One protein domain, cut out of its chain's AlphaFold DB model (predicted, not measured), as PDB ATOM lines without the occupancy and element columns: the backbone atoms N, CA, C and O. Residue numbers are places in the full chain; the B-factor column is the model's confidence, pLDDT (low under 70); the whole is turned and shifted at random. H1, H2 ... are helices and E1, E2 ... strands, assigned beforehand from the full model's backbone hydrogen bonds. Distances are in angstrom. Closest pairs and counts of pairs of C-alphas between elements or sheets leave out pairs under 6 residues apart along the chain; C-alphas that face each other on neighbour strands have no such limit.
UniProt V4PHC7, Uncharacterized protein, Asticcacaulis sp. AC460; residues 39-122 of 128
ATOM      1  N   LYS A  39      18.011 -47.998  10.985       95.56
ATOM      2  CA  LYS A  39      18.635 -47.889  12.296       95.56
ATOM      3  C   LYS A  39      20.128 -47.645  12.142       95.56
ATOM      4  O   LYS A  39      20.876 -48.562  11.805       95.56
ATOM      5  N   ASP A  40      20.551 -46.427  12.455       95.75
ATOM      6  CA  ASP A  40      21.964 -46.063  12.474       95.75
ATOM      7  C   ASP A  40      22.715 -46.830  13.566       95.75
ATOM      8  O   ASP A  40      22.304 -46.881  14.731       95.75
ATOM      9  N   THR A  41      23.861 -47.386  13.196       96.62
ATOM     10  CA  THR A  41      24.817 -48.021  14.110       96.62
ATOM     11  C   THR A  41      26.079 -47.177  14.266       96.62
ATOM     12  O   THR A  41      26.684 -47.169  15.337       96.62
ATOM     13  N   LEU A  42      26.442 -46.414  13.230       96.44
ATOM     14  CA  LEU A  42      27.567 -45.486  13.226       96.44
ATOM     15  C   LEU A  42      27.177 -44.206  12.490       96.44
ATOM     16  O   LEU A  42      26.647 -44.253  11.386       96.44
ATOM     17  N   VAL A  43      27.490 -43.052  13.082       95.56
ATOM     18  CA  VAL A  43      27.267 -41.736  12.467       95.56
ATOM     19  C   VAL A  43      28.575 -40.962  12.485       95.56
ATOM     20  O   VAL A  43      29.089 -40.645  13.560       95.56
ATOM     21  N   ASN A  44      29.086 -40.616  11.305       93.81
ATOM     22  CA  ASN A  44      30.252 -39.762  11.147       93.81
ATOM     23  C   ASN A  44      29.809 -38.374  10.675       93.81
ATOM     24  O   ASN A  44      29.538 -38.145   9.498       93.81
ATOM     25  N   ARG A  45      29.719 -37.432  11.619       91.12
ATOM     26  CA  ARG A  45      29.273 -36.059  11.330       91.12
ATOM     27  C   ARG A  45      30.330 -35.235  10.611       91.12
ATOM     28  O   ARG A  45      29.966 -34.392   9.797       91.12
ATOM     29  N   ASP A  46      31.601 -35.505  10.889       90.75
ATOM     30  CA  ASP A  46      32.713 -34.785  10.276       90.75
ATOM     31  C   ASP A  46      32.801 -35.078   8.784       90.75
ATOM     32  O   ASP A  46      33.272 -34.227   8.051       90.75
ATOM     33  N   HIS A  47      32.298 -36.232   8.334       91.31
ATOM     34  CA  HIS A  47      32.271 -36.638   6.927       91.31
ATOM     35  C   HIS A  47      30.861 -36.824   6.343       91.31
ATOM     36  O   HIS A  47      30.718 -37.217   5.185       91.31
ATOM     37  N   ARG A  48      29.823 -36.496   7.124       91.75
ATOM     38  CA  ARG A  48      28.402 -36.491   6.729       91.75
ATOM     39  C   ARG A  48      27.926 -37.801   6.095       91.75
ATOM     40  O   ARG A  48      27.319 -37.802   5.022       91.75
ATOM     41  N   TYR A  49      28.215 -38.908   6.772       95.06
ATOM     42  CA  TYR A  49      27.674 -40.219   6.428       95.06
ATOM     43  C   TYR A  49      27.240 -41.004   7.670       95.06
ATOM     44  O   TYR A  49      27.713 -40.752   8.786       95.06
ATOM     45  N   CYS A  50      26.372 -41.993   7.476       96.50
ATOM     46  CA  CYS A  50      26.066 -43.007   8.482       96.50
ATOM     47  C   CYS A  50      26.097 -44.426   7.901       96.50
ATOM     48  O   CYS A  50      25.991 -44.636   6.693       96.50
ATOM     49  N   LEU A  51      26.276 -45.397   8.791       98.12
ATOM     50  CA  LEU A  51      26.108 -46.821   8.530       98.12
ATOM     51  C   LEU A  51      24.986 -47.337   9.421       98.12
ATOM     52  O   LEU A  51      24.800 -46.846  10.540       98.12
ATOM     53  N   GLY A  52      24.291 -48.373   8.969       97.75
ATOM     54  CA  GLY A  52      23.254 -48.971   9.789       97.75
ATOM     55  C   GLY A  52      22.634 -50.228   9.217       97.75
ATOM     56  O   GLY A  52      23.150 -50.841   8.281       97.75
ATOM     57  N   ILE A  53      21.516 -50.602   9.829       97.50
ATOM     58  CA  ILE A  53      20.717 -51.772   9.480       97.50
ATOM     59  C   ILE A  53      19.356 -51.298   8.976       97.50
ATOM     60  O   ILE A  53      18.671 -50.510   9.631       97.50
ATOM     61  N   ASP A  54      18.959 -51.790   7.810       96.25
ATOM     62  CA  ASP A  54      17.594 -51.671   7.318       96.25
ATOM     63  C   ASP A  54      16.732 -52.712   8.040       96.25
ATOM     64  O   ASP A  54      16.736 -53.890   7.684       96.25
ATOM     65  N   GLU A  55      15.974 -52.293   9.054       95.12
ATOM     66  CA  GLU A  55      15.172 -53.187   9.900       95.12
ATOM     67  C   GLU A  55      14.071 -53.927   9.121       95.12
ATOM     68  O   GLU A  55      13.544 -54.929   9.601       95.12
ATOM     69  N   ARG A  56      13.738 -53.486   7.898       93.44
ATOM     70  CA  ARG A  56      12.781 -54.189   7.033       93.44
ATOM     71  C   ARG A  56      13.393 -55.406   6.341       93.44
ATOM     72  O   ARG A  56      12.676 -56.365   6.077       93.44
ATOM     73  N   THR A  57      14.675 -55.347   5.986       93.62
ATOM     74  CA  THR A  57      15.351 -56.400   5.203       93.62
ATOM     75  C   THR A  57      16.400 -57.165   6.006       93.62
ATOM     76  O   THR A  57      16.790 -58.256   5.602       93.62
ATOM     77  N   GLY A  58      16.865 -56.605   7.124       95.31
ATOM     78  CA  GLY A  58      18.026 -57.087   7.872       95.31
ATOM     79  C   GLY A  58      19.368 -56.781   7.196       95.31
ATOM     80  O   GLY A  58      20.404 -57.169   7.726       95.31
ATOM     81  N   GLY A  59      19.368 -56.112   6.037       97.44
ATOM     82  CA  GLY A  59      20.577 -55.757   5.299       97.44
ATOM     83  C   GLY A  59      21.286 -54.525   5.862       97.44
ATOM     84  O   GLY A  59      20.696 -53.719   6.585       97.44
ATOM     85  N   TYR A  60      22.556 -54.359   5.490       98.50
ATOM     86  CA  TYR A  60      23.352 -53.190   5.858       98.50
ATOM     87  C   TYR A  60      23.159 -52.049   4.859       98.50
ATOM     88  O   TYR A  60      22.982 -52.271   3.656       98.50
ATOM     89  N   PHE A  61      23.240 -50.815   5.353       98.50
ATOM     90  CA  PHE A  61      23.211 -49.627   4.510       98.50
ATOM     91  C   PHE A  61      24.356 -48.659   4.811       98.50
ATOM     92  O   PHE A  61      24.901 -48.623   5.917       98.50
ATOM     93  N   PHE A  62      24.658 -47.841   3.804       98.50
ATOM     94  CA  PHE A  62      25.431 -46.609   3.892       98.50
ATOM     95  C   PHE A  62      24.513 -45.445   3.523       98.50
ATOM     96  O   PHE A  62      23.827 -45.538   2.505       98.50
ATOM     97  N   ALA A  63      24.490 -44.364   4.299       97.38
ATOM     98  CA  ALA A  63      23.721 -43.176   3.948       97.38
ATOM     99  C   ALA A  63      24.578 -41.914   3.886       97.38
ATOM    100  O   ALA A  63      25.526 -41.752   4.657       97.38
ATOM    101  N   ILE A  64      24.221 -41.019   2.965       96.00
ATOM    102  CA  ILE A  64      24.782 -39.670   2.850       96.00
ATOM    103  C   ILE A  64      23.670 -38.633   2.966       96.00
ATOM    104  O   ILE A  64      22.568 -38.844   2.457       96.00
ATOM    105  N   ASN A  65      23.980 -37.487   3.571       92.88
ATOM    106  CA  ASN A  65      23.079 -36.341   3.536       92.88
ATOM    107  C   ASN A  65      23.184 -35.644   2.171       92.88
ATOM    108  O   ASN A  65      24.280 -35.293   1.715       92.88
ATOM    109  N   VAL A  66      22.043 -35.386   1.543       92.25
ATOM    110  CA  VAL A  66      21.934 -34.600   0.314       92.25
ATOM    111  C   VAL A  66      20.966 -33.441   0.515       92.25
ATOM    112  O   VAL A  66      20.008 -33.520   1.283       92.25
ATOM    113  N   VAL A  67      21.216 -32.337  -0.184       91.44
ATOM    114  CA  VAL A  67      20.430 -31.106  -0.043       91.44
ATOM    115  C   VAL A  67      19.859 -30.709  -1.392       91.44
ATOM    116  O   VAL A  67      20.588 -30.623  -2.379       91.44
ATOM    117  N   ASN A  68      18.559 -30.436  -1.439       90.25
ATOM    118  CA  ASN A  68      17.933 -29.713  -2.543       90.25
ATOM    119  C   ASN A  68      17.454 -28.327  -2.046       90.25
ATOM    120  O   ASN A  68      17.582 -28.028  -0.859       90.25
ATOM    121  N   PRO A  69      16.896 -27.457  -2.910       89.38
ATOM    122  CA  PRO A  69      16.462 -26.117  -2.500       89.38
ATOM    123  C   PRO A  69      15.390 -26.061  -1.396       89.38
ATOM    124  O   PRO A  69      15.145 -24.988  -0.853       89.38
ATOM    125  N   TYR A  70      14.727 -27.179  -1.087       89.88
ATOM    126  CA  TYR A  70      13.574 -27.237  -0.186       89.88
ATOM    127  C   TYR A  70      13.825 -28.059   1.082       89.88
ATOM    128  O   TYR A  70      13.201 -27.791   2.107       89.88
ATOM    129  N   ILE A  71      14.685 -29.077   1.018       88.62
ATOM    130  CA  ILE A  71      14.888 -30.040   2.098       88.62
ATOM    131  C   ILE A  71      16.296 -30.651   2.056       88.62
ATOM    132  O   ILE A  71      16.887 -30.845   0.992       88.62
ATOM    133  N   GLU A  72      16.809 -30.979   3.240       88.88
ATOM    134  CA  GLU A  72      17.929 -31.898   3.439       88.88
ATOM    135  C   GLU A  72      17.368 -33.272   3.811       88.88
ATOM    136  O   GLU A  72      16.502 -33.375   4.683       88.88
ATOM    137  N   TYR A  73      17.830 -34.313   3.128       89.69
ATOM    138  CA  TYR A  73      17.380 -35.682   3.347       89.69
ATOM    139  C   TYR A  73      18.525 -36.673   3.139       89.69
ATOM    140  O   TYR A  73      19.566 -36.324   2.581       89.69
ATOM    141  N   ASP A  74      18.320 -37.910   3.582       92.38
ATOM    142  CA  ASP A  74      19.322 -38.966   3.474       92.38
ATOM    143  C   ASP A  74      19.050 -39.861   2.268       92.38
ATOM    144  O   ASP A  74      17.915 -40.277   2.022       92.38
ATOM    145  N   GLU A  75      20.104 -40.184   1.525       95.12
ATOM    146  CA  GLU A  75      20.074 -41.233   0.508       95.12
ATOM    147  C   GLU A  75      20.706 -42.506   1.053       95.12
ATOM    148  O   GLU A  75      21.859 -42.487   1.476       95.12
ATOM    149  N   TYR A  76      19.961 -43.613   0.999       97.12
ATOM    150  CA  TYR A  76      20.361 -44.908   1.549       97.12
ATOM    151  C   TYR A  76      20.799 -45.875   0.444       97.12
ATOM    152  O   TYR A  76      20.038 -46.166  -0.483       97.12
ATOM    153  N   TYR A  77      22.003 -46.426   0.579       98.31
ATOM    154  CA  TYR A  77      22.634 -47.356  -0.355       98.31
ATOM    155  C   TYR A  77      22.802 -48.718   0.314       98.31
ATOM    156  O   TYR A  77      23.343 -48.802   1.415       98.31
ATOM    157  N   ALA A  78      22.373 -49.790  -0.347       98.38
ATOM    158  CA  ALA A  78      22.593 -51.145   0.144       98.38
ATOM    159  C   ALA A  78      24.083 -51.507   0.071       98.38
ATOM    160  O   ALA A  78      24.721 -51.351  -0.979       98.38
ATOM    161  N   ILE A  79      24.632 -52.028   1.170       98.62
ATOM    162  CA  ILE A  79      26.020 -52.490   1.242       98.62
ATOM    163  C   ILE A  79      26.130 -53.925   1.741       98.62
ATOM    164  O   ILE A  79      25.266 -54.428   2.455       98.62
ATOM    165  N   SER A  80      27.198 -54.599   1.323       98.56
ATOM    166  CA  SER A  80      27.543 -55.922   1.832       98.56
ATOM    167  C   SER A  80      28.065 -55.840   3.267       98.56
ATOM    168  O   SER A  80      28.532 -54.798   3.728       98.56
ATOM    169  N   GLU A  81      28.051 -56.968   3.971       98.25
ATOM    170  CA  GLU A  81      28.642 -57.079   5.310       98.25
ATOM    171  C   GLU A  81      30.151 -56.779   5.321       98.25
ATOM    172  O   GLU A  81      30.668 -56.174   6.265       98.25
ATOM    173  N   ALA A  82      30.858 -57.154   4.250       98.56
ATOM    174  CA  ALA A  82      32.284 -56.881   4.093       98.56
ATOM    175  C   ALA A  82      32.558 -55.376   3.954       98.56
ATOM    176  O   ALA A  82      33.452 -54.844   4.613       98.56
ATOM    177  N   GLU A  83      31.759 -54.672   3.147       98.56
ATOM    178  CA  GLU A  83      31.826 -53.211   3.028       98.56
ATOM    179  C   GLU A  83      31.454 -52.533   4.349       98.56
ATOM    180  O   GLU A  83      32.179 -51.657   4.807       98.56
ATOM    181  N   TYR A  84      30.387 -52.982   5.014       98.56
ATOM    182  CA  TYR A  84      29.975 -52.458   6.317       98.56
ATOM    183  C   TYR A  84      31.080 -52.598   7.376       98.56
ATOM    184  O   TYR A  84      31.352 -51.655   8.120       98.56
ATOM    185  N   SER A  85      31.761 -53.744   7.417       98.31
ATOM    186  CA  SER A  85      32.909 -53.970   8.307       98.31
ATOM    187  C   SER A  85      34.105 -53.092   7.931       98.31
ATOM    188  O   SER A  85      34.744 -52.506   8.804       98.31
ATOM    189  N   THR A  86      34.380 -52.947   6.631       98.56
ATOM    190  CA  THR A  86      35.470 -52.101   6.122       98.56
ATOM    191  C   THR A  86      35.244 -50.637   6.486       98.56
ATOM    192  O   THR A  86      36.128 -50.005   7.046       98.56
ATOM    193  N   PHE A  87      34.047 -50.102   6.247       98.25
ATOM    194  CA  PHE A  87      33.726 -48.698   6.511       98.25
ATOM    195  C   PHE A  87      33.656 -48.349   8.003       98.25
ATOM    196  O   PHE A  87      33.801 -47.181   8.363       98.25
ATOM    197  N   GLN A  88      33.449 -49.337   8.880       97.12
ATOM    198  CA  GLN A  88      33.607 -49.149  10.325       97.12
ATOM    199  C   GLN A  88      35.074 -49.016  10.745       97.12
ATOM    200  O   GLN A  88      35.373 -48.256  11.665       97.12
ATOM    201  N   ALA A  89      35.973 -49.763  10.102       97.38
ATOM    202  CA  ALA A  89      37.389 -49.806  10.458       97.38
ATOM    203  C   ALA A  89      38.231 -48.736   9.738       97.38
ATOM    204  O   ALA A  89      39.214 -48.254  10.297       97.38
ATOM    205  N   ASP A  90      37.845 -48.361   8.519       97.75
ATOM    206  CA  ASP A  90      38.578 -47.450   7.645       97.75
ATOM    207  C   ASP A  90      37.693 -46.270   7.215       97.75
ATOM    208  O   ASP A  90      36.857 -46.350   6.308       97.75
ATOM    209  N   VAL A  91      37.915 -45.135   7.880       96.31
ATOM    210  CA  VAL A  91      37.217 -43.877   7.594       96.31
ATOM    211  C   VAL A  91      37.557 -43.351   6.200       96.31
ATOM    212  O   VAL A  91      36.686 -42.780   5.547       96.31
ATOM    213  N   ALA A  92      38.786 -43.541   5.713       96.88
ATOM    214  CA  ALA A  92      39.173 -43.057   4.391       96.88
ATOM    215  C   ALA A  92      38.413 -43.814   3.294       96.88
ATOM    216  O   ALA A  92      37.877 -43.187   2.378       96.88
ATOM    217  N   ALA A  93      38.274 -45.136   3.437       98.00
ATOM    218  CA  ALA A  93      37.452 -45.947   2.542       98.00
ATOM    219  C   ALA A  93      35.976 -45.507   2.555       98.00
ATOM    220  O   ALA A  93      35.364 -45.359   1.495       98.00
ATOM    221  N   ALA A  94      35.413 -45.236   3.737       97.81
ATOM    222  CA  ALA A  94      34.041 -44.743   3.870       97.81
ATOM    223  C   ALA A  94      33.845 -43.361   3.216       97.81
ATOM    224  O   ALA A  94      32.841 -43.123   2.545       97.81
ATOM    225  N   VAL A  95      34.817 -42.456   3.368       97.12
ATOM    226  CA  VAL A  95      34.799 -41.122   2.748       97.12
ATOM    227  C   VAL A  95      34.851 -41.215   1.225       97.12
ATOM    228  O   VAL A  95      34.090 -40.524   0.546       97.12
ATOM    229  N   GLU A  96      35.714 -42.063   0.666       97.44
ATOM    230  CA  GLU A  96      35.763 -42.258  -0.786       97.44
ATOM    231  C   GLU A  96      34.468 -42.868  -1.326       97.44
ATOM    232  O   GLU A  96      33.959 -42.423  -2.361       97.44
ATOM    233  N   PHE A  97      33.864 -43.800  -0.583       98.00
ATOM    234  CA  PHE A  97      32.553 -44.332  -0.929       98.00
ATOM    235  C   PHE A  97      31.469 -43.241  -0.910       98.00
ATOM    236  O   PHE A  97      30.757 -43.086  -1.904       98.00
ATOM    237  N   ALA A  98      31.406 -42.409   0.136       97.19
ATOM    238  CA  ALA A  98      30.468 -41.285   0.221       97.19
ATOM    239  C   ALA A  98      30.613 -40.313  -0.963       97.19
ATOM    240  O   ALA A  98      29.619 -39.894  -1.559       97.19
ATOM    241  N   LYS A  99      31.851 -40.000  -1.368       96.06
ATOM    242  CA  LYS A  99      32.113 -39.175  -2.556       96.06
ATOM    243  C   LYS A  99      31.617 -39.851  -3.836       96.06
ATOM    244  O   LYS A  99      31.067 -39.162  -4.690       96.06
ATOM    245  N   SER A 100      31.786 -41.168  -3.979       97.56
ATOM    246  CA  SER A 100      31.267 -41.915  -5.137       97.56
ATOM    247  C   SER A 100      29.734 -41.896  -5.211       97.56
ATOM    248  O   SER A 100      29.176 -41.694  -6.288       97.56
ATOM    249  N   CYS A 101      29.046 -41.984  -4.064       96.75
ATOM    250  CA  CYS A 101      27.599 -41.776  -3.968       96.75
ATOM    251  C   CYS A 101      27.212 -40.353  -4.391       96.75
ATOM    252  O   CYS A 101      26.293 -40.168  -5.185       96.75
ATOM    253  N   GLY A 102      27.961 -39.343  -3.933       93.88
ATOM    254  CA  GLY A 102      27.745 -37.948  -4.319       93.88
ATOM    255  C   GLY A 102      27.974 -37.655  -5.806       93.88
ATOM    256  O   GLY A 102      27.387 -36.714  -6.333       93.88
ATOM    257  N   ARG A 103      28.780 -38.473  -6.493       95.31
ATOM    258  CA  ARG A 103      28.945 -38.466  -7.959       95.31
ATOM    259  C   ARG A 103      27.925 -39.347  -8.693       95.31
ATOM    260  O   ARG A 103      28.007 -39.467  -9.910       95.31
ATOM    261  N   HIS A 104      26.980 -39.950  -7.973       95.06
ATOM    262  CA  HIS A 104      25.934 -40.837  -8.496       95.06
ATOM    263  C   HIS A 104      26.444 -42.153  -9.116       95.06
ATOM    264  O   HIS A 104      25.717 -42.852  -9.817       95.06
ATOM    265  N   GLU A 105      27.683 -42.553  -8.820       97.69
ATOM    266  CA  GLU A 105      28.292 -43.789  -9.346       97.69
ATOM    267  C   GLU A 105      27.675 -45.055  -8.722       97.69
ATOM    268  O   GLU A 105      27.715 -46.142  -9.297       97.69
ATOM    269  N   GLN A 106      27.066 -44.912  -7.541       97.88
ATOM    270  CA  GLN A 106      26.503 -46.007  -6.744       97.88
ATOM    271  C   GLN A 106      24.972 -46.100  -6.823       97.88
ATOM    272  O   GLN A 106      24.357 -46.852  -6.070       97.88
ATOM    273  N   ASP A 107      24.332 -45.375  -7.744       96.81
ATOM    274  CA  ASP A 107      22.866 -45.269  -7.832       96.81
ATOM    275  C   ASP A 107      22.143 -46.607  -8.019       96.81
ATOM    276  O   ASP A 107      21.010 -46.780  -7.573       96.81
ATOM    277  N   HIS A 108      22.806 -47.585  -8.637       97.00
ATOM    278  CA  HIS A 108      22.282 -48.941  -8.804       97.00
ATOM    279  C   HIS A 108      22.014 -49.664  -7.468       97.00
ATOM    280  O   HIS A 108      21.330 -50.685  -7.452       97.00
ATOM    281  N   ARG A 109      22.536 -49.135  -6.354       97.56
ATOM    282  CA  ARG A 109      22.415 -49.674  -4.992       97.56
ATOM    283  C   ARG A 109      21.424 -48.892  -4.131       97.56
ATOM    284  O   ARG A 109      21.245 -49.242  -2.963       97.56
ATOM    285  N   LEU A 110      20.819 -47.827  -4.664       97.12
ATOM    286  CA  LEU A 110      19.870 -46.996  -3.925       97.12
ATOM    287  C   LEU A 110      18.664 -47.822  -3.484       97.12
ATOM    288  O   LEU A 110      17.971 -48.443  -4.290       97.12
ATOM    289  N   ILE A 111      18.398 -47.786  -2.181       96.19
ATOM    290  CA  ILE A 111      17.250 -48.452  -1.564       96.19
ATOM    291  C   ILE A 111      15.962 -47.688  -1.887       96.19
ATOM    292  O   ILE A 111      14.899 -48.289  -2.060       96.19
ATOM    293  N   GLU A 112      16.058 -46.362  -1.976       92.69
ATOM    294  CA  GLU A 112      14.953 -45.463  -2.282       92.69
ATOM    295  C   GLU A 112      15.273 -44.685  -3.555       92.69
ATOM    296  O   GLU A 112      16.337 -44.080  -3.682       92.69
ATOM    297  N   LYS A 113      14.355 -44.718  -4.528       89.50
ATOM    298  CA  LYS A 113      14.552 -43.985  -5.780       89.50
ATOM    299  C   LYS A 113      14.493 -42.481  -5.505       89.50
ATOM    300  O   LYS A 113      13.521 -42.031  -4.892       89.50
ATOM    301  N   PRO A 114      15.459 -41.696  -6.003       88.81
ATOM    302  CA  PRO A 114      15.454 -40.262  -5.797       88.81
ATOM    303  C   PRO A 114      14.280 -39.620  -6.544       88.81
ATOM    304  O   PRO A 114      13.855 -40.078  -7.609       88.81
ATOM    305  N   GLY A 115      13.748 -38.537  -5.978       86.00
ATOM    306  CA  GLY A 115      12.719 -37.727  -6.627       86.00
ATOM    307  C   GLY A 115      13.268 -36.903  -7.801       86.00
ATOM    308  O   GLY A 115      14.472 -36.831  -8.029       86.00
ATOM    309  N   LYS A 116      12.375 -36.209  -8.523       85.38
ATOM    310  CA  LYS A 116      12.753 -35.324  -9.650       85.38
ATOM    311  C   LYS A 116      13.718 -34.204  -9.240       85.38
ATOM    312  O   LYS A 116      14.540 -33.785 -10.043       85.38
ATOM    313  N   LEU A 117      13.593 -33.717  -8.007       88.69
ATOM    314  CA  LEU A 117      14.461 -32.702  -7.410       88.69
ATOM    315  C   LEU A 117      15.444 -33.369  -6.446       88.69
ATOM    316  O   LEU A 117      15.392 -33.145  -5.233       88.69
ATOM    317  N   ARG A 118      16.292 -34.248  -6.991       90.62
ATOM    318  CA  ARG A 118      17.328 -34.933  -6.217       90.62
ATOM    319  C   ARG A 118      18.298 -33.916  -5.616       90.62
ATOM    320  O   ARG A 118      18.671 -32.943  -6.271       90.62
ATOM    321  N   GLY A 119      18.673 -34.138  -4.362       87.69
ATOM    322  CA  GLY A 119      19.661 -33.324  -3.677       87.69
ATOM    323  C   GLY A 119      21.072 -33.527  -4.223       87.69
ATOM    324  O   GLY A 119      21.388 -34.538  -4.844       87.69
ATOM    325  N   SER A 120      21.932 -32.546  -3.974       88.94
ATOM    326  CA  SER A 120      23.371 -32.656  -4.199       88.94
ATOM    327  C   SER A 120      24.070 -33.032  -2.898       88.94
ATOM    328  O   SER A 120      23.705 -32.543  -1.824       88.94
ATOM    329  N   TYR A 121      25.080 -33.892  -2.995       88.56
ATOM    330  CA  TYR A 121      25.920 -34.231  -1.854       88.56
ATOM    331  C   TYR A 121      26.740 -33.016  -1.424       88.56
ATOM    332  O   TYR A 121      27.420 -32.383  -2.234       88.56
ATOM    333  N   VAL A 122      26.693 -32.705  -0.131       79.56
ATOM    334  CA  VAL A 122      27.506 -31.643   0.461       79.56
ATOM    335  C   VAL A 122      28.646 -32.308   1.213       79.56
ATOM    336  O   VAL A 122      28.494 -32.690   2.371       79.56
TER     337      VAL A 122
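What this domain is: This is residues 39 to 122 of the 128 residues of an uncharacterized protein of Asticcacaulis sp. AC460 (UniProt V4PHC7). A strongly twisted sheet of four antiparallel strands has two helices, H1 and H2, over one face, and these meet end to end at a corner. After H2 a long stretch with no named element, residues 103 to 122, folds back until residues 120 to 121 pair with residues 66 to 67 of E3. The printed part has 84 residues, with four named strands and then two named helices along the chain, E1 E2 E3 E4 H1 H2; the sheet's order is E1 - E2 - E3 - E4. The class is mixed, helices and strands, and the whole is compact, with a radius of gyration of the C-alphas of 12.0 A and spans of 34 by 28 by 21 A.

Where its parts are: Begin with the sheet: find C-alpha 39 at (18.635, -47.889, 12.296), where E1, residues 39 to 44, starts its 14.2 A. E2 is residues 49 to 54, 15.3 A long. The longest strands by residues are E3, residues 60 to 67, 23.0 A, and E4, residues 72 to 79, 22.2 A. Look next at C-alpha 81 at (28.642, -57.079, 5.310), where H1, residues 81 to 89, begins its 12.5 A. H2, residues 91 to 102, runs 16.3 A to C-alpha 102 at (27.745, -37.948, -4.319).

How they stand to each other: The sheet is a meander, each strand the antiparallel neighbour of the one before, and E1 and E2, E2 and E3, and E3 and E4 are hairpins. Look for N 41 and O 51, 2.9 A apart, between E1 and E2; N 63 and O 50, 2.8 A, between E2 and E3; and N 66 and O 73, 2.8 A, between E3 and E4. The edge strands E1 and E4 are apart. H1 and H2 are on the same face of the sheet, in two layers, helices on one face of a sheet. H1, at a height over the sheet of 9.1 A, runs slantwise to the strands, at 43 degrees to E3 on the local plane; its closest C-alphas to E3 are Glu 81 and Tyr 60, 6.6 A apart. H2, at a height of 9.5 A, runs across the strands, at 86 degrees to E2 on the local plane; its closest C-alphas to E3 are Ala 98 and Ile 64, 6.5 A apart. H1 and H2 touch only at the corner, closest at the C-alphas of Phe 87 and Ala 94, 4.8 A, with a steep tilt of 60 degrees, opposite ways. In H1 and H2 every O i to N i+4 pair is within hydrogen-bond range.

The domain as a whole: The two C-alphas farthest apart are those of Tyr 70 and Ala 82, 35.3 A. The printed part has no cut, and the links between its named elements are tight. The mean pLDDT of the printed part is 94.7, and no printed residue is under 70.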